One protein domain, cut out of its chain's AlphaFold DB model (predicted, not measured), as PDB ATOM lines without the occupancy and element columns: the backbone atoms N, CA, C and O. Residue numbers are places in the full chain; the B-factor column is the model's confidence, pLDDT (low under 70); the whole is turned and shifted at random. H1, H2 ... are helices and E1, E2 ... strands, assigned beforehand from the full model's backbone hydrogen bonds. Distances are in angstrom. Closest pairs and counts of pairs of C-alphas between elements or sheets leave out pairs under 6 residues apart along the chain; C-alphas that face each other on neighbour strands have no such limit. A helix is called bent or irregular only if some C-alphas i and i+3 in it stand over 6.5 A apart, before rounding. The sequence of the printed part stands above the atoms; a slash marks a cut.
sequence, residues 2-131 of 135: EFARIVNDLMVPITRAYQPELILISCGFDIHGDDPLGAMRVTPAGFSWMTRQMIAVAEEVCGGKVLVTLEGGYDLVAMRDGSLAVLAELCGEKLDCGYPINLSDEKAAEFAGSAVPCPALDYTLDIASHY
ATOM      1  N   GLU A   2      13.025  11.052 136.500       97.00
ATOM      2  CA  GLU A   2      12.347  12.298 136.849       97.00
ATOM      3  C   GLU A   2      12.450  12.595 138.345       97.00
ATOM      4  O   GLU A   2      12.858  13.688 138.711       97.00
ATOM      5  N   PHE A   3      12.200  11.602 139.210       97.88
ATOM      6  CA  PHE A   3      12.402  11.741 140.659       97.88
ATOM      7  C   PHE A   3      13.821  12.184 141.019       97.88
ATOM      8  O   PHE A   3      13.988  13.000 141.915       97.88
ATOM      9  N   ALA A   4      14.839  11.715 140.289       97.81
ATOM     10  CA  ALA A   4      16.204  12.152 140.539       97.81
ATOM     11  C   ALA A   4      16.393  13.646 140.239       97.81
ATOM     12  O   ALA A   4      16.997  14.350 141.040       97.81
ATOM     13  N   ARG A   5      15.784  14.158 139.160       97.75
ATOM     14  CA  ARG A   5      15.756  15.605 138.903       97.75
ATOM     15  C   ARG A   5      14.977  16.370 139.965       97.75
ATOM     16  O   ARG A   5      15.445  17.399 140.419       97.75
ATOM     17  N   ILE A   6      13.824  15.862 140.401       98.12
ATOM     18  CA  ILE A   6      13.032  16.510 141.461       98.12
ATOM     19  C   ILE A   6      13.870  16.649 142.739       98.12
ATOM     20  O   ILE A   6      13.872  17.706 143.366       98.12
ATOM     21  N   VAL A   7      14.621  15.614 143.116       98.19
ATOM     22  CA  VAL A   7      15.495  15.686 144.290       98.19
ATOM     23  C   VAL A   7      16.664  16.651 144.071       98.19
ATOM     24  O   VAL A   7      16.873  17.525 144.910       98.19
ATOM     25  N   ASN A   8      17.395  16.520 142.960       97.25
ATOM     26  CA  ASN A   8      18.606  17.306 142.692       97.25
ATOM     27  C   ASN A   8      18.321  18.794 142.471       97.25
ATOM     28  O   ASN A   8      19.030  19.639 143.016       97.25
ATOM     29  N   ASP A   9      17.297  19.100 141.676       97.25
ATOM     30  CA  ASP A   9      17.060  20.442 141.144       97.25
ATOM     31  C   ASP A   9      16.114  21.247 142.050       97.25
ATOM     32  O   ASP A   9      16.177  22.471 142.063       97.25
ATOM     33  N   LEU A  10      15.240  20.579 142.817       97.56
ATOM     34  CA  LEU A  10      14.212  21.237 143.632       97.56
ATOM     35  C   LEU A  10      14.353  20.935 145.127       97.56
ATOM     36  O   LEU A  10      14.522  21.857 145.924       97.56
ATOM     37  N   MET A  11      14.282  19.665 145.539       97.38
ATOM     38  CA  MET A  11      14.197  19.339 146.971       97.38
ATOM     39  C   MET A  11      15.479  19.682 147.726       97.38
ATOM     40  O   MET A  11      15.410  20.316 148.778       97.38
ATOM     41  N   VAL A  12      16.646  19.278 147.216       97.62
ATOM     42  CA  VAL A  12      17.932  19.528 147.881       97.62
ATOM     43  C   VAL A  12      18.231  21.031 147.974       97.62
ATOM     44  O   VAL A  12      18.519  21.483 149.088       97.62
ATOM     45  N   PRO A  13      18.129  21.845 146.901       97.56
ATOM     46  CA  PRO A  13      18.440  23.267 147.015       97.56
ATOM     47  C   PRO A  13      17.435  24.019 147.898       97.56
ATOM     48  O   PRO A  13      17.865  24.814 148.733       97.56
ATOM     49  N   ILE A  14      16.131  23.704 147.831       97.62
ATOM     50  CA  ILE A  14      15.139  24.297 148.749       97.62
ATOM     51  C   ILE A  14      15.437  23.912 150.200       97.62
ATOM     52  O   ILE A  14      15.400  24.766 151.081       97.62
ATOM     53  N   THR A  15      15.777  22.650 150.473       97.62
ATOM     54  CA  THR A  15      16.102  22.199 151.838       97.62
ATOM     55  C   THR A  15      17.323  22.940 152.387       97.62
ATOM     56  O   THR A  15      17.312  23.382 153.538       97.62
ATOM     57  N   ARG A  16      18.353  23.144 151.552       97.12
ATOM     58  CA  ARG A  16      19.527  23.960 151.895       97.12
ATOM     59  C   ARG A  16      19.158  25.412 152.168       97.12
ATOM     60  O   ARG A  16      19.638  25.962 153.150       97.12
ATOM     61  N   ALA A  17      18.310  26.023 151.349       96.94
ATOM     62  CA  ALA A  17      17.879  27.401 151.565       96.94
ATOM     63  C   ALA A  17      17.009  27.551 152.827       96.94
ATOM     64  O   ALA A  17      17.103  28.557 153.526       96.94
ATOM     65  N   TYR A  18      16.192  26.544 153.145       97.50
ATOM     66  CA  TYR A  18      15.280  26.569 154.287       97.50
ATOM     67  C   TYR A  18      15.972  26.371 155.644       97.50
ATOM     68  O   TYR A  18      15.504  26.927 156.633       97.50
ATOM     69  N   GLN A  19      17.074  25.609 155.702       97.25
ATOM     70  CA  GLN A  19      17.813  25.298 156.940       97.25
ATOM     71  C   GLN A  19      16.923  24.694 158.056       97.25
ATOM     72  O   GLN A  19      16.799  25.274 159.138       97.25
ATOM     73  N   PRO A  20      16.265  23.537 157.824       98.25
ATOM     74  CA  PRO A  20      15.428  22.907 158.845       98.25
ATOM     75  C   PRO A  20      16.251  22.400 160.036       98.25
ATOM     76  O   PRO A  20      17.417  22.054 159.896       98.25
ATOM     77  N   GLU A  21      15.617  22.238 161.200       98.56
ATOM     78  CA  GLU A  21      16.240  21.599 162.377       98.56
ATOM     79  C   GLU A  21      16.029  20.070 162.428       98.56
ATOM     80  O   GLU A  21      16.644  19.382 163.249       98.56
ATOM     81  N   LEU A  22      15.152  19.538 161.570       98.56
ATOM     82  CA  LEU A  22      14.795  18.122 161.428       98.56
ATOM     83  C   LEU A  22      14.145  17.902 160.054       98.56
ATOM     84  O   LEU A  22      13.292  18.693 159.649       98.56
ATOM     85  N   ILE A  23      14.486  16.808 159.369       98.62
ATOM     86  CA  ILE A  23      13.789  16.367 158.152       98.62
ATOM     87  C   ILE A  23      12.827  15.228 158.502       98.62
ATOM     88  O   ILE A  23      13.237  14.194 159.027       98.62
ATOM     89  N   LEU A  24      11.542  15.419 158.195       98.38
ATOM     90  CA  LEU A  24      10.482  14.421 158.358       98.38
ATOM     91  C   LEU A  24      10.067  13.902 156.979       98.38
ATOM     92  O   LEU A  24       9.588  14.676 156.152       98.38
ATOM     93  N   ILE A  25      10.244  12.605 156.733       98.31
ATOM     94  CA  ILE A  25       9.901  11.963 155.462       98.31
ATOM     95  C   ILE A  25       8.647  11.111 155.654       98.31
ATOM     96  O   ILE A  25       8.699  10.047 156.269       98.31
ATOM     97  N   SER A  26       7.543  11.573 155.074       98.19
ATOM     98  CA  SER A  26       6.319  10.790 154.887       98.19
ATOM     99  C   SER A  26       6.562   9.817 153.723       98.19
ATOM    100  O   SER A  26       6.591  10.211 152.557       98.19
ATOM    101  N   CYS A  27       6.894   8.566 154.044       97.94
ATOM    102  CA  CYS A  27       7.490   7.597 153.128       97.94
ATOM    103  C   CYS A  27       6.459   6.570 152.655       97.94
ATOM    104  O   CYS A  27       6.251   5.527 153.280       97.94
ATOM    105  N   GLY A  28       5.814   6.892 151.533       98.00
ATOM    106  CA  GLY A  28       4.970   5.965 150.788       98.00
ATOM    107  C   GLY A  28       5.758   5.182 149.734       98.00
ATOM    108  O   GLY A  28       6.656   5.716 149.078       98.00
ATOM    109  N   PHE A  29       5.393   3.917 149.548       98.19
ATOM    110  CA  PHE A  29       5.937   3.017 148.527       98.19
ATOM    111  C   PHE A  29       4.984   2.800 147.344       98.19
ATOM    112  O   PHE A  29       5.290   2.020 146.447       98.19
ATOM    113  N   ASP A  30       3.872   3.531 147.289       97.62
ATOM    114  CA  ASP A  30       2.908   3.513 146.182       97.62
ATOM    115  C   ASP A  30       3.415   4.200 144.898       97.62
ATOM    116  O   ASP A  30       2.772   4.138 143.855       97.62
ATOM    117  N   ILE A  31       4.617   4.787 144.926       97.50
ATOM    118  CA  ILE A  31       5.345   5.227 143.723       97.50
ATOM    119  C   ILE A  31       6.206   4.114 143.090       97.50
ATOM    120  O   ILE A  31       6.877   4.343 142.074       97.50
ATOM    121  N   HIS A  32       6.232   2.919 143.687       97.50
ATOM    122  CA  HIS A  32       6.944   1.768 143.140       97.50
ATOM    123  C   HIS A  32       6.300   1.281 141.831       97.50
ATOM    124  O   HIS A  32       5.088   1.354 141.662       97.50
ATOM    125  N   GLY A  33       7.107   0.749 140.907       96.69
ATOM    126  CA  GLY A  33       6.633   0.317 139.580       96.69
ATOM    127  C   GLY A  33       5.633  -0.840 139.555       96.69
ATOM    128  O   GLY A  33       4.913  -0.988 138.570       96.69
ATOM    129  N   ASP A  34       5.597  -1.629 140.625       95.56
ATOM    130  CA  ASP A  34       4.682  -2.765 140.798       95.56
ATOM    131  C   ASP A  34       3.454  -2.425 141.663       95.56
ATOM    132  O   ASP A  34       2.596  -3.283 141.863       95.56
ATOM    133  N   ASP A  35       3.354  -1.200 142.193       96.94
ATOM    134  CA  ASP A  35       2.185  -0.815 142.983       96.94
ATOM    135  C   ASP A  35       0.919  -0.784 142.099       96.94
ATOM    136  O   ASP A  35       0.944  -0.210 141.007       96.94
ATOM    137  N   PRO A  36      -0.203  -1.388 142.534       95.94
ATOM    138  CA  PRO A  36      -1.408  -1.486 141.714       95.94
ATOM    139  C   PRO A  36      -2.228  -0.190 141.644       95.94
ATOM    140  O   PRO A  36      -3.122  -0.093 140.799       95.94
ATOM    141  N   LEU A  37      -1.999   0.765 142.550       96.38
ATOM    142  CA  LEU A  37      -2.717   2.042 142.613       96.38
ATOM    143  C   LEU A  37      -1.877   3.193 142.050       96.38
ATOM    144  O   LEU A  37      -2.426   4.136 141.476       96.38
ATOM    145  N   GLY A  38      -0.556   3.108 142.205       93.38
ATOM    146  CA  GLY A  38       0.408   4.013 141.601       93.38
ATOM    147  C   GLY A  38       0.525   3.870 140.084       93.38
ATOM    148  O   GLY A  38       0.182   2.856 139.484       93.38
ATOM    149  N   ALA A  39       1.054   4.912 139.440       92.56
ATOM    150  CA  ALA A  39       1.392   4.895 138.009       92.56
ATOM    151  C   ALA A  39       2.876   5.209 137.746       92.56
ATOM    152  O   ALA A  39       3.307   5.348 136.597       92.56
ATOM    153  N   MET A  40       3.655   5.361 138.818       96.94
ATOM    154  CA  MET A  40       5.081   5.650 138.768       96.94
ATOM    155  C   MET A  40       5.882   4.364 138.535       96.94
ATOM    156  O   MET A  40       5.337   3.271 138.432       96.94
ATOM    157  N   ARG A  41       7.200   4.507 138.374       96.62
ATOM    158  CA  ARG A  41       8.123   3.394 138.096       96.62
ATOM    159  C   ARG A  41       9.387   3.481 138.941       96.62
ATOM    160  O   ARG A  41      10.490   3.259 138.439       96.62
ATOM    161  N   VAL A  42       9.248   3.886 140.203       97.44
ATOM    162  CA  VAL A  42      10.388   3.932 141.122       97.44
ATOM    163  C   VAL A  42      10.792   2.503 141.474       97.44
ATOM    164  O   VAL A  42       9.950   1.625 141.649       97.44
ATOM    165  N   THR A  43      12.097   2.267 141.528       96.56
ATOM    166  CA  THR A  43      12.695   0.983 141.903       96.56
ATOM    167  C   THR A  43      13.288   1.082 143.310       96.56
ATOM    168  O   THR A  43      13.514   2.200 143.786       96.56
ATOM    169  N   PRO A  44      13.639  -0.041 143.962       96.50
ATOM    170  CA  PRO A  44      14.336  -0.012 145.250       96.50
ATOM    171  C   PRO A  44      15.600   0.859 145.224       96.50
ATOM    172  O   PRO A  44      15.797   1.680 146.109       96.50
ATOM    173  N   ALA A  45      16.389   0.798 144.144       96.19
ATOM    174  CA  ALA A  45      17.553   1.669 143.959       96.19
ATOM    175  C   ALA A  45      17.190   3.167 143.911       96.19
ATOM    176  O   ALA A  45      17.958   4.001 144.384       96.19
ATOM    177  N   GLY A  46      16.026   3.514 143.353       97.25
ATOM    178  CA  GLY A  46      15.510   4.882 143.368       97.25
ATOM    179  C   GLY A  46      15.156   5.351 144.779       97.25
ATOM    180  O   GLY A  46      15.546   6.453 145.156       97.25
ATOM    181  N   PHE A  47      14.485   4.509 145.575       97.94
ATOM    182  CA  PHE A  47      14.219   4.799 146.990       97.94
ATOM    183  C   PHE A  47      15.519   4.992 147.775       97.94
ATOM    184  O   PHE A  47      15.679   6.033 148.408       97.94
ATOM    185  N   SER A  48      16.480   4.070 147.645       97.25
ATOM    186  CA  SER A  48      17.797   4.192 148.282       97.25
ATOM    187  C   SER A  48      18.486   5.505 147.908       97.25
ATOM    188  O   SER A  48      18.964   6.238 148.768       97.25
ATOM    189  N   TRP A  49      18.509   5.854 146.619       97.81
ATOM    190  CA  TRP A  49      19.172   7.076 146.173       97.81
ATOM    191  C   TRP A  49      18.500   8.338 146.731       97.81
ATOM    192  O   TRP A  49      19.205   9.216 147.228       97.81
ATOM    193  N   MET A  50      17.163   8.415 146.715       98.38
ATOM    194  CA  MET A  50      16.429   9.556 147.280       98.38
ATOM    195  C   MET A  50      16.673   9.681 148.789       98.38
ATOM    196  O   MET A  50      16.981  10.770 149.269       98.38
ATOM    197  N   THR A  51      16.608   8.571 149.530       98.06
ATOM    198  CA  THR A  51      16.911   8.546 150.968       98.06
ATOM    199  C   THR A  51      18.334   9.010 151.242       98.06
ATOM    200  O   THR A  51      18.532   9.858 152.111       98.06
ATOM    201  N   ARG A  52      19.319   8.545 150.463       97.69
ATOM    202  CA  ARG A  52      20.715   8.976 150.590       97.69
ATOM    203  C   ARG A  52      20.877  10.481 150.393       97.69
ATOM    204  O   ARG A  52      21.607  11.104 151.156       97.69
ATOM    205  N   GLN A  53      20.196  11.076 149.410       98.44
ATOM    206  CA  GLN A  53      20.248  12.530 149.210       98.44
ATOM    207  C   GLN A  53      19.642  13.285 150.397       98.44
ATOM    208  O   GLN A  53      20.202  14.289 150.834       98.44
ATOM    209  N   MET A  54      18.532  12.785 150.953       98.50
ATOM    210  CA  MET A  54      17.906  13.412 152.117       98.50
ATOM    211  C   MET A  54      18.760  13.303 153.384       98.50
ATOM    212  O   MET A  54      18.816  14.257 154.155       98.50
ATOM    213  N   ILE A  55      19.453  12.179 153.588       98.38
ATOM    214  CA  ILE A  55      20.424  12.020 154.679       98.38
ATOM    215  C   ILE A  55      21.598  12.984 154.482       98.38
ATOM    216  O   ILE A  55      21.931  13.718 155.405       98.38
ATOM    217  N   ALA A  56      22.170  13.047 153.277       98.31
ATOM    218  CA  ALA A  56      23.301  13.927 152.989       98.31
ATOM    219  C   ALA A  56      22.957  15.406 153.234       98.31
ATOM    220  O   ALA A  56      23.685  16.103 153.936       98.31
ATOM    221  N   VAL A  57      21.810  15.888 152.740       98.56
ATOM    222  CA  VAL A  57      21.408  17.277 153.012       98.56
ATOM    223  C   VAL A  57      21.059  17.491 154.489       98.56
ATOM    224  O   VAL A  57      21.328  18.562 155.023       98.56
ATOM    225  N   ALA A  58      20.528  16.483 155.193       98.56
ATOM    226  CA  ALA A  58      20.310  16.560 156.637       98.56
ATOM    227  C   ALA A  58      21.623  16.691 157.421       98.56
ATOM    228  O   ALA A  58      21.687  17.451 158.387       98.56
ATOM    229  N   GLU A  59      22.680  15.975 157.028       98.44
ATOM    230  CA  GLU A  59      24.017  16.131 157.615       98.44
ATOM    231  C   GLU A  59      24.520  17.570 157.478       98.44
ATOM    232  O   GLU A  59      25.050  18.124 158.441       98.44
ATOM    233  N   GLU A  60      24.282  18.195 156.323       98.25
ATOM    234  CA  GLU A  60      24.676  19.578 156.052       98.25
ATOM    235  C   GLU A  60      23.896  20.607 156.888       98.25
ATOM    236  O   GLU A  60      24.496  21.561 157.382       98.25
ATOM    237  N   VAL A  61      22.573  20.447 157.037       98.38
ATOM    238  CA  VAL A  61      21.697  21.527 157.548       98.38
ATOM    239  C   VAL A  61      21.133  21.297 158.948       98.38
ATOM    240  O   VAL A  61      20.821  22.258 159.644       98.38
ATOM    241  N   CYS A  62      21.001  20.043 159.391       98.50
ATOM    242  CA  CYS A  62      20.345  19.702 160.658       98.50
ATOM    243  C   CYS A  62      21.104  18.665 161.503       98.50
ATOM    244  O   CYS A  62      20.551  18.105 162.454       98.50
ATOM    245  N   GLY A  63      22.379  18.413 161.184       98.00
ATOM    246  CA  GLY A  63      23.227  17.467 161.909       98.00
ATOM    247  C   GLY A  63      22.785  16.011 161.750       98.00
ATOM    248  O   GLY A  63      22.865  15.242 162.706       98.00
ATOM    249  N   GLY A  64      22.261  15.654 160.575       97.88
ATOM    250  CA  GLY A  64      21.861  14.287 160.222       97.88
ATOM    251  C   GLY A  64      20.512  13.857 160.802       97.88
ATOM    252  O   GLY A  64      20.173  12.675 160.778       97.88
ATOM    253  N   LYS A  65      19.721  14.789 161.347       98.56
ATOM    254  CA  LYS A  65      18.417  14.478 161.942       98.56
ATOM    255  C   LYS A  65      17.375  14.228 160.853       98.56
ATOM    256  O   LYS A  65      16.781  15.163 160.312       98.56
ATOM    257  N   VAL A  66      17.117  12.951 160.593       98.44
ATOM    258  CA  VAL A  66      16.058  12.472 159.700       98.44
ATOM    259  C   VAL A  66      15.149  11.515 160.464       98.44
ATOM    260  O   VAL A  66      15.624  10.622 161.162       98.44
ATOM    261  N   LEU A  67      13.837  11.683 160.317       98.25
ATOM    262  CA  LEU A  67      12.835  10.724 160.770       98.25
ATOM    263  C   LEU A  67      11.964  10.315 159.584       98.25
ATOM    264  O   LEU A  67      11.463  11.164 158.852       98.25
ATOM    265  N   VAL A  68      11.771   9.009 159.419       98.44
ATOM    266  CA  VAL A  68      10.970   8.426 158.341       98.44
ATOM    267  C   VAL A  68       9.732   7.759 158.933       98.44
ATOM    268  O   VAL A  68       9.850   6.963 159.865       98.44
ATOM    269  N   THR A  69       8.552   8.066 158.394       98.19
ATOM    270  CA  THR A  69       7.281   7.426 158.759       98.19
ATOM    271  C   THR A  69       6.729   6.665 157.561       98.19
ATOM    272  O   THR A  69       6.634   7.224 156.474       98.19
ATOM    273  N   LEU A  70       6.403   5.382 157.738       98.06
ATOM    274  CA  LEU A  70       5.755   4.577 156.697       98.06
ATOM    275  C   LEU A  70       4.341   5.107 156.423       98.06
ATOM    276  O   LEU A  70       3.601   5.364 157.371       98.06
ATOM    277  N   GLU A  71       3.969   5.194 155.146       97.44
ATOM    278  CA  GLU A  71       2.648   5.647 154.688       97.44
ATOM    279  C   GLU A  71       2.007   4.634 153.716       97.44
ATOM    280  O   GLU A  71       1.840   3.465 154.059       97.44
ATOM    281  N   GLY A  72       1.616   5.078 152.513       95.62
ATOM    282  CA  GLY A  72       1.028   4.251 151.459       95.62
ATOM    283  C   GLY A  72       1.993   3.218 150.872       95.62
ATOM    284  O   GLY A  72       3.200   3.243 151.110       95.62
ATOM    285  N   GLY A  73       1.453   2.301 150.077       97.06
ATOM    286  CA  GLY A  73       2.170   1.151 149.530       97.06
ATOM    287  C   GLY A  73       1.265  -0.072 149.577       97.06
ATOM    288  O   GLY A  73       0.965  -0.597 150.648       97.06
ATOM    289  N   TYR A  74       0.788  -0.490 148.412       97.31
ATOM    290  CA  TYR A  74      -0.316  -1.438 148.274       97.31
ATOM    291  C   TYR A  74       0.097  -2.734 147.574       97.31
ATOM    292  O   TYR A  74      -0.696  -3.675 147.511       97.31
ATOM    293  N   ASP A  75       1.349  -2.817 147.122       97.56
ATOM    294  CA  ASP A  75       2.027  -4.073 146.812       97.56
ATOM    295  C   ASP A  75       3.008  -4.466 147.934       97.56
ATOM    296  O   ASP A  75       3.863  -3.686 148.361       97.56
ATOM    297  N   LEU A  76       2.890  -5.702 148.431       97.19
ATOM    298  CA  LEU A  76       3.680  -6.179 149.573       97.19
ATOM    299  C   LEU A  76       5.166  -6.368 149.239       97.19
ATOM    300  O   LEU A  76       6.011  -6.226 150.125       97.19
ATOM    301  N   VAL A  77       5.490  -6.712 147.992       95.69
ATOM    302  CA  VAL A  77       6.874  -6.914 147.544       95.69
ATOM    303  C   VAL A  77       7.551  -5.558 147.386       95.69
ATOM    304  O   VAL A  77       8.629  -5.353 147.942       95.69
ATOM    305  N   ALA A  78       6.872  -4.616 146.735       95.31
ATOM    306  CA  ALA A  78       7.280  -3.226 146.615       95.31
ATOM    307  C   ALA A  78       7.523  -2.582 147.984       95.31
ATOM    308  O   ALA A  78       8.578  -1.989 148.214       95.31
ATOM    309  N   MET A  79       6.580  -2.741 148.918       96.81
ATOM    310  CA  MET A  79       6.700  -2.191 150.267       96.81
ATOM    311  C   MET A  79       7.871  -2.816 151.032       96.81
ATOM    312  O   MET A  79       8.617  -2.089 151.687       96.81
ATOM    313  N   ARG A  80       8.082  -4.140 150.937       96.25
ATOM    314  CA  ARG A  80       9.247  -4.815 151.538       96.25
ATOM    315  C   ARG A  80      10.552  -4.259 150.974       96.25
ATOM    316  O   ARG A  80      11.424  -3.870 151.747       96.25
ATOM    317  N   ASP A  81      10.694  -4.247 149.652       96.00
ATOM    318  CA  ASP A  81      11.952  -3.885 148.996       96.00
ATOM    319  C   ASP A  81      12.269  -2.401 149.168       96.00
ATOM    320  O   ASP A  81      13.410  -2.052 149.468       96.00
ATOM    321  N   GLY A  82      11.259  -1.534 149.075       97.06
ATOM    322  CA  GLY A  82      11.377  -0.116 149.393       97.06
ATOM    323  C   GLY A  82      11.745   0.126 150.859       97.06
ATOM    324  O   GLY A  82      12.665   0.894 151.137       97.06
ATOM    325  N   SER A  83      11.105  -0.571 151.804       96.94
ATOM    326  CA  SER A  83      11.426  -0.439 153.234       96.94
ATOM    327  C   SER A  83      12.858  -0.868 153.536       96.94
ATOM    328  O   SER A  83      13.576  -0.167 154.244       96.94
ATOM    329  N   LEU A  84      13.299  -2.002 152.983       96.88
ATOM    330  CA  LEU A  84      14.674  -2.479 153.142       96.88
ATOM    331  C   LEU A  84      15.682  -1.508 152.516       96.88
ATOM    332  O   LEU A  84      16.709  -1.239 153.132       96.88
ATOM    333  N   ALA A  85      15.387  -0.967 151.332       96.94
ATOM    334  CA  ALA A  85      16.203   0.047 150.666       96.94
ATOM    335  C   ALA A  85      16.399   1.295 151.544       96.94
ATOM    336  O   ALA A  85      17.528   1.721 151.778       96.94
ATOM    337  N   VAL A  86      15.311   1.838 152.095       97.62
ATOM    338  CA  VAL A  86      15.355   3.002 152.995       97.62
ATOM    339  C   VAL A  86      16.127   2.686 154.279       97.62
ATOM    340  O   VAL A  86      16.974   3.474 154.697       97.62
ATOM    341  N   LEU A  87      15.867   1.531 154.898       96.31
ATOM    342  CA  LEU A  87      16.545   1.116 156.129       96.31
ATOM    343  C   LEU A  87      18.049   0.909 155.926       96.31
ATOM    344  O   LEU A  87      18.820   1.306 156.793       96.31
ATOM    345  N   ALA A  88      18.473   0.342 154.794       96.00
ATOM    346  CA  ALA A  88      19.890   0.175 154.470       96.00
ATOM    347  C   ALA A  88      20.629   1.523 154.476       96.00
ATOM    348  O   ALA A  88      21.673   1.668 155.111       96.00
ATOM    349  N   GLU A  89      20.047   2.539 153.836       96.69
ATOM    350  CA  GLU A  89      20.638   3.879 153.793       96.69
ATOM    351  C   GLU A  89      20.629   4.559 155.170       96.69
ATOM    352  O   GLU A  89      21.618   5.184 155.539       96.69
ATOM    353  N   LEU A  90      19.569   4.384 155.972       96.31
ATOM    354  CA  LEU A  90      19.519   4.897 157.350       96.31
ATOM    355  C   LEU A  90      20.551   4.230 158.275       96.31
ATOM    356  O   LEU A  90      21.086   4.885 159.166       96.31
ATOM    357  N   CYS A  91      20.834   2.939 158.079       94.88
ATOM    358  CA  CYS A  91      21.888   2.227 158.804       94.88
ATOM    359  C   CYS A  91      23.300   2.613 158.333       94.88
ATOM    360  O   CYS A  91      24.269   2.330 159.035       94.88
ATOM    361  N   GLY A  92      23.428   3.253 157.166       92.62
ATOM    362  CA  GLY A  92      24.713   3.622 156.573       92.62
ATOM    363  C   GLY A  92      25.506   2.433 156.017       92.62
ATOM    364  O   GLY A  92      26.702   2.563 155.756       92.62
ATOM    365  N   GLU A  93      24.870   1.274 155.828       87.00
ATOM    366  CA  GLU A  93      25.520   0.060 155.333       87.00
ATOM    367  C   GLU A  93      24.645  -0.702 154.332       87.00
ATOM    368  O   GLU A  93      23.416  -0.676 154.375       87.00
ATOM    369  N   LYS A  94      25.293  -1.418 153.409       86.75
ATOM    370  CA  LYS A  94      24.584  -2.330 152.506       86.75
ATOM    371  C   LYS A  94      24.072  -3.516 153.313       86.75
ATOM    372  O   LYS A  94      24.855  -4.184 153.984       86.75
ATOM    373  N   LEU A  95      22.786  -3.828 153.188       88.12
ATOM    374  CA  LEU A  95      22.210  -4.991 153.858       88.12
ATOM    375  C   LEU A  95      22.435  -6.250 153.020       88.12
ATOM    376  O   LEU A  95      22.006  -6.331 151.863       88.12
ATOM    377  N   ASP A  96      23.053  -7.260 153.627       89.06
ATOM    378  CA  ASP A  96      23.133  -8.616 153.082       89.06
ATOM    379  C   ASP A  96      21.884  -9.413 153.479       89.06
ATOM    380  O   ASP A  96      21.868 -10.196 154.427       89.06
ATOM    381  N   CYS A  97      20.779  -9.121 152.795       86.75
ATOM    382  CA  CYS A  97      19.461  -9.688 153.094       86.75
ATOM    383  C   CYS A  97      18.913 -10.591 151.978       86.75
ATOM    384  O   CYS A  97      17.778 -11.051 152.064       86.75
ATOM    385  N   GLY A  98      19.696 -10.839 150.923       89.00
ATOM    386  CA  GLY A  98      19.269 -11.627 149.761       89.00
ATOM    387  C   GLY A  98      18.285 -10.921 148.815       89.00
ATOM    388  O   GLY A  98      17.841 -11.539 147.850       89.00
ATOM    389  N   TYR A  99      17.965  -9.643 149.053       88.50
ATOM    390  CA  TYR A  99      17.066  -8.845 148.212       88.50
ATOM    391  C   TYR A  99      17.832  -7.794 147.386       88.50
ATOM    392  O   TYR A  99      18.824  -7.236 147.867       88.50
ATOM    393  N   PRO A 100      17.396  -7.483 146.148       84.44
ATOM    394  CA  PRO A 100      18.100  -6.584 145.228       84.44
ATOM    395  C   PRO A 100      17.836  -5.095 145.534       84.44
ATOM    396  O   PRO A 100      17.407  -4.332 144.673       84.44
ATOM    397  N   ILE A 101      18.078  -4.683 146.777       90.19
ATOM    398  CA  ILE A 101      17.720  -3.353 147.306       90.19
ATOM    399  C   ILE A 101      18.892  -2.364 147.348       90.19
ATOM    400  O   ILE A 101      18.701  -1.154 147.467       90.19
ATOM    401  N   ASN A 102      20.122  -2.869 147.239       89.00
ATOM    402  CA  ASN A 102      21.325  -2.058 147.376       89.00
ATOM    403  C   ASN A 102      21.557  -1.180 146.138       89.00
ATOM    404  O   ASN A 102      21.564  -1.662 145.003       89.00
ATOM    405  N   LEU A 103      21.833   0.105 146.365       93.56
ATOM    406  CA  LEU A 103      22.207   1.044 145.313       93.56
ATOM    407  C   LEU A 103      23.647   0.780 144.839       93.56
ATOM    408  O   LEU A 103      24.587   0.784 145.640       93.56
ATOM    409  N   SER A 104      23.823   0.559 143.533       93.88
ATOM    410  CA  SER A 104      25.146   0.490 142.905       93.88
ATOM    411  C   SER A 104      25.697   1.886 142.617       93.88
ATOM    412  O   SER A 104      24.936   2.828 142.393       93.88
ATOM    413  N   ASP A 105      27.023   2.012 142.566       94.88
ATOM    414  CA  ASP A 105      27.681   3.294 142.279       94.88
ATOM    415  C   ASP A 105      27.351   3.797 140.866       94.88
ATOM    416  O   ASP A 105      27.136   4.987 140.664       94.88
ATOM    417  N   GLU A 106      27.221   2.881 139.901       96.50
ATOM    418  CA  GLU A 106      26.781   3.193 138.538       96.50
ATOM    419  C   GLU A 106      25.382   3.820 138.533       96.50
ATOM    420  O   GLU A 106      25.182   4.881 137.943       96.50
ATOM    421  N   LYS A 107      24.420   3.213 139.243       95.50
ATOM    422  CA  LYS A 107      23.063   3.764 139.329       95.50
ATOM    423  C   LYS A 107      23.021   5.067 140.112       95.50
ATOM    424  O   LYS A 107      22.279   5.967 139.733       95.50
ATOM    425  N   ALA A 108      23.829   5.202 141.162       96.81
ATOM    426  CA  ALA A 108      23.940   6.456 141.897       96.81
ATOM    427  C   ALA A 108      24.453   7.596 141.001       96.81
ATOM    428  O   ALA A 108      23.888   8.689 141.033       96.81
ATOM    429  N   ALA A 109      25.475   7.332 140.181       97.25
ATOM    430  CA  ALA A 109      26.008   8.293 139.222       97.25
ATOM    431  C   ALA A 109      24.987   8.637 138.125       97.25
ATOM    432  O   ALA A 109      24.835   9.805 137.772       97.25
ATOM    433  N   GLU A 110      24.247   7.642 137.630       97.56
ATOM    434  CA  GLU A 110      23.158   7.850 136.673       97.56
ATOM    435  C   GLU A 110      22.083   8.784 137.243       97.56
ATOM    436  O   GLU A 110      21.734   9.772 136.599       97.56
ATOM    437  N   PHE A 111      21.595   8.527 138.463       98.12
ATOM    438  CA  PHE A 111      20.606   9.386 139.120       98.12
ATOM    439  C   PHE A 111      21.141  10.799 139.389       98.12
ATOM    440  O   PHE A 111      20.441  11.774 139.117       98.12
ATOM    441  N   ALA A 112      22.388  10.928 139.851       97.25
ATOM    442  CA  ALA A 112      23.021  12.226 140.083       97.25
ATOM    443  C   ALA A 112      23.133  13.069 138.797       97.25
ATOM    444  O   ALA A 112      22.968  14.283 138.843       97.25
ATOM    445  N   GLY A 113      23.373  12.428 137.650       96.25
ATOM    446  CA  GLY A 113      23.459  13.078 136.340       96.25
ATOM    447  C   GLY A 113      22.143  13.134 135.559       96.25
ATOM    448  O   GLY A 113      22.174  13.368 134.349       96.25
ATOM    449  N   SER A 114      20.996  12.866 136.192       96.31
ATOM    450  CA  SER A 114      19.707  12.829 135.496       96.31
ATOM    451  C   SER A 114      19.387  14.168 134.827       96.31
ATOM    452  O   SER A 114      19.275  15.192 135.488       96.31
ATOM    453  N   ALA A 115      19.166  14.137 133.512       95.38
ATOM    454  CA  ALA A 115      18.751  15.291 132.709       95.38
ATOM    455  C   ALA A 115      17.501  14.987 131.864       95.38
ATOM    456  O   ALA A 115      17.289  15.567 130.800       95.38
ATOM    457  N   VAL A 116      16.680  14.024 132.303       96.50
ATOM    458  CA  VAL A 116      15.462  13.661 131.568       96.50
ATOM    459  C   VAL A 116      14.474  14.838 131.524       96.50
ATOM    460  O   VAL A 116      14.332  15.554 132.521       96.50
ATOM    461  N   PRO A 117      13.762  15.064 130.405       97.06
ATOM    462  CA  PRO A 117      12.730  16.093 130.347       97.06
ATOM    463  C   PRO A 117      11.667  15.867 131.423       97.06
ATOM    464  O   PRO A 117      11.147  14.761 131.565       97.06
ATOM    465  N   CYS A 118      11.332  16.914 132.174       96.94
ATOM    466  CA  CYS A 118      10.310  16.847 133.212       96.94
ATOM    467  C   CYS A 118       9.530  18.172 133.239       96.94
ATOM    468  O   CYS A 118       9.781  19.009 134.100       96.94
ATOM    469  N   PRO A 119       8.568  18.376 132.316       97.69
ATOM    470  CA  PRO A 119       7.877  19.661 132.175       97.69
ATOM    471  C   PRO A 119       7.176  20.133 133.453       97.69
ATOM    472  O   PRO A 119       7.104  21.328 133.719       97.69
ATOM    473  N   ALA A 120       6.671  19.193 134.259       97.50
ATOM    474  CA  ALA A 120       6.069  19.509 135.549       97.50
ATOM    475  C   ALA A 120       7.097  20.083 136.538       97.50
ATOM    476  O   ALA A 120       6.790  21.043 137.244       97.50
ATOM    477  N   LEU A 121       8.318  19.534 136.567       97.81
ATOM    478  CA  LEU A 121       9.411  20.072 137.375       97.81
ATOM    479  C   LEU A 121       9.860  21.432 136.844       97.81
ATOM    480  O   LEU A 121       9.983  22.356 137.636       97.81
ATOM    481  N   ASP A 122      10.042  21.573 135.532       97.38
ATOM    482  CA  ASP A 122      10.485  22.835 134.931       97.38
ATOM    483  C   ASP A 122       9.485  23.972 135.246       97.38
ATOM    484  O   ASP A 122       9.884  25.065 135.643       97.38
ATOM    485  N   TYR A 123       8.176  23.692 135.189       98.31
ATOM    486  CA  TYR A 123       7.132  24.626 135.630       98.31
ATOM    487  C   TYR A 123       7.161  24.903 137.144       98.31
ATOM    488  O   TYR A 123       6.924  26.025 137.584       98.31
ATOM    489  N   THR A 124       7.461  23.888 137.958       98.19
ATOM    490  CA  THR A 124       7.575  24.050 139.415       98.19
ATOM    491  C   THR A 124       8.768  24.927 139.793       98.19
ATOM    492  O   THR A 124       8.642  25.755 140.692       98.19
ATOM    493  N   LEU A 125       9.904  24.778 139.105       97.69
ATOM    494  CA  LEU A 125      11.107  25.590 139.312       97.69
ATOM    495  C   LEU A 125      10.862  27.058 138.951       97.69
ATOM    496  O   LEU A 125      11.219  27.930 139.736       97.69
ATOM    497  N   ASP A 126      10.172  27.331 137.837       97.62
ATOM    498  CA  ASP A 126       9.767  28.693 137.456       97.62
ATOM    499  C   ASP A 126       8.982  29.378 138.587       97.62
ATOM    500  O   ASP A 126       9.354  30.458 139.045       97.62
ATOM    501  N   ILE A 127       7.977  28.694 139.145       97.75
ATOM    502  CA  ILE A 127       7.210  29.205 140.290       97.75
ATOM    503  C   ILE A 127       8.091  29.369 141.536       97.75
ATOM    504  O   ILE A 127       7.988  30.378 142.235       97.75
ATOM    505  N   ALA A 128       8.920  28.373 141.853       97.12
ATOM    506  CA  ALA A 128       9.740  28.363 143.060       97.12
ATOM    507  C   ALA A 128      10.809  29.471 143.057       97.12
ATOM    508  O   ALA A 128      11.076  30.034 144.122       97.12
ATOM    509  N   SER A 129      11.334  29.847 141.885       96.38
ATOM    510  CA  SER A 129      12.332  30.917 141.711       96.38
ATOM    511  C   SER A 129      11.860  32.286 142.221       96.38
ATOM    512  O   SER A 129      12.656  33.150 142.583       96.38
ATOM    513  N   HIS A 130      10.543  32.495 142.314       97.19
ATOM    514  CA  HIS A 130       9.969  33.718 142.874       97.19
ATOM    515  C   HIS A 130      10.064  33.804 144.405       97.19
ATOM    516  O   HIS A 130       9.870  34.886 144.962       97.19
ATOM    517  N   TYR A 131      10.327  32.686 145.086       96.81
ATOM    518  CA  TYR A 131      10.318  32.587 146.550       96.81
ATOM    519  C   TYR A 131      11.652  32.124 147.138       96.81
ATOM    520  O   TYR A 131      11.907  32.378 148.314       96.81
TER     521      TYR A 131
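Overview. This is residues 2 to 131 of the 135 residues of the protein "Histone deacetylase domain-containing protein" of Candidatus Electrothrix aarhusiensis (UniProt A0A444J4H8). Four helices running the same way, H5, H1, H2 and H3, stand side by side in a slightly fanned layer, with H5 at one end and H3 at the other. A small parallel sheet of two strands, E1 and E2, lies over one side of this layer, nearest H2, while short H4 crosses the early parts of H1 and H2 on the other side. The printed part has 130 residues, with five named helices and two named strands in the order H1 E1 H2 E2 H3 H4 H5; the sheet's order is E1, E2, and the class is mostly helix. It is compact, with a radius of gyration of the C-alphas of 14.7 A and spans of 45 by 33 by 29 A.

Along the chain. H1, residues 2 to 18, begins with C-alpha 2 at (12.347, 12.298, 136.849) and is 22.7 A long; it is irregular, but only just: C-alphas 9 and 12 are 6.9 A apart. E1, residues 23 to 27, spans 11.9 A. H2, residues 44 to 62, is the longest helix at 25.7 A, with C-alpha 44 at (14.336, -0.012, 145.250). E2, residues 66 to 70, spans 13.3 A. H3, residues 76 to 91, is 22.1 A long; H4, residues 105 to 112, 10.3 A. H5, residues 119 to 128, is 14.1 A long and ends with C-alpha 128 at (9.740, 28.363, 143.060).

Arrangement. H1 and H2 are the hub, touching three helices each. They touch each other at a shallow tilt of 12 degrees, the closest C-alphas being those of Arg 16 and Val 61, 6.5 A apart. H5 touches residues 5 to 10 of H1 alone, at a shallow tilt of 9 degrees; the closest C-alphas are those of Ile 6 and Leu 121, 6.5 A apart. H2 touches H3 at a shallow tilt of 34 degrees, only just short of steep, with the C-alphas of Ser 48 and Ala 85 closest at 5.0 A. H4 touches residues 4 to 8 of H1 alone, closest at the C-alphas of Ala 4 and Phe 111, 5.4 A. H4 only just touches H2, with 3 pairs of C-alphas within 8 A; those of Trp 49 and Ala 108 are closest at 6.4 A. E1 and E2 are parallel, at 19 degrees; N 25 and O 67 are 2.8 A apart and N 69 and O 25 2.9 A, both within hydrogen-bond range. With H2 between them they form a strand-helix-strand unit, two parallel neighbour strands joined through a helix, whose crossover is right-handed. The closest C-alphas of E1 and H2, those of Ile 23 and Ala 58, are 6.7 A apart. E2 and H3 are near each other, while H1 and H3 are apart. Every O i to N i+4 pair is within hydrogen-bond range in H2, H3, H4 and H5, and 11 of 13 are in H1.

Size, cuts and confidence. The two C-alphas farthest apart, those of Gly 98 and His 130, are 46.8 A apart. The printed part has no cut. The links E1 to H2, residues 28 to 43, and H3 to H4, residues 92 to 104, are long. The mean pLDDT of the printed part is 96.5, and no printed residue is under 70.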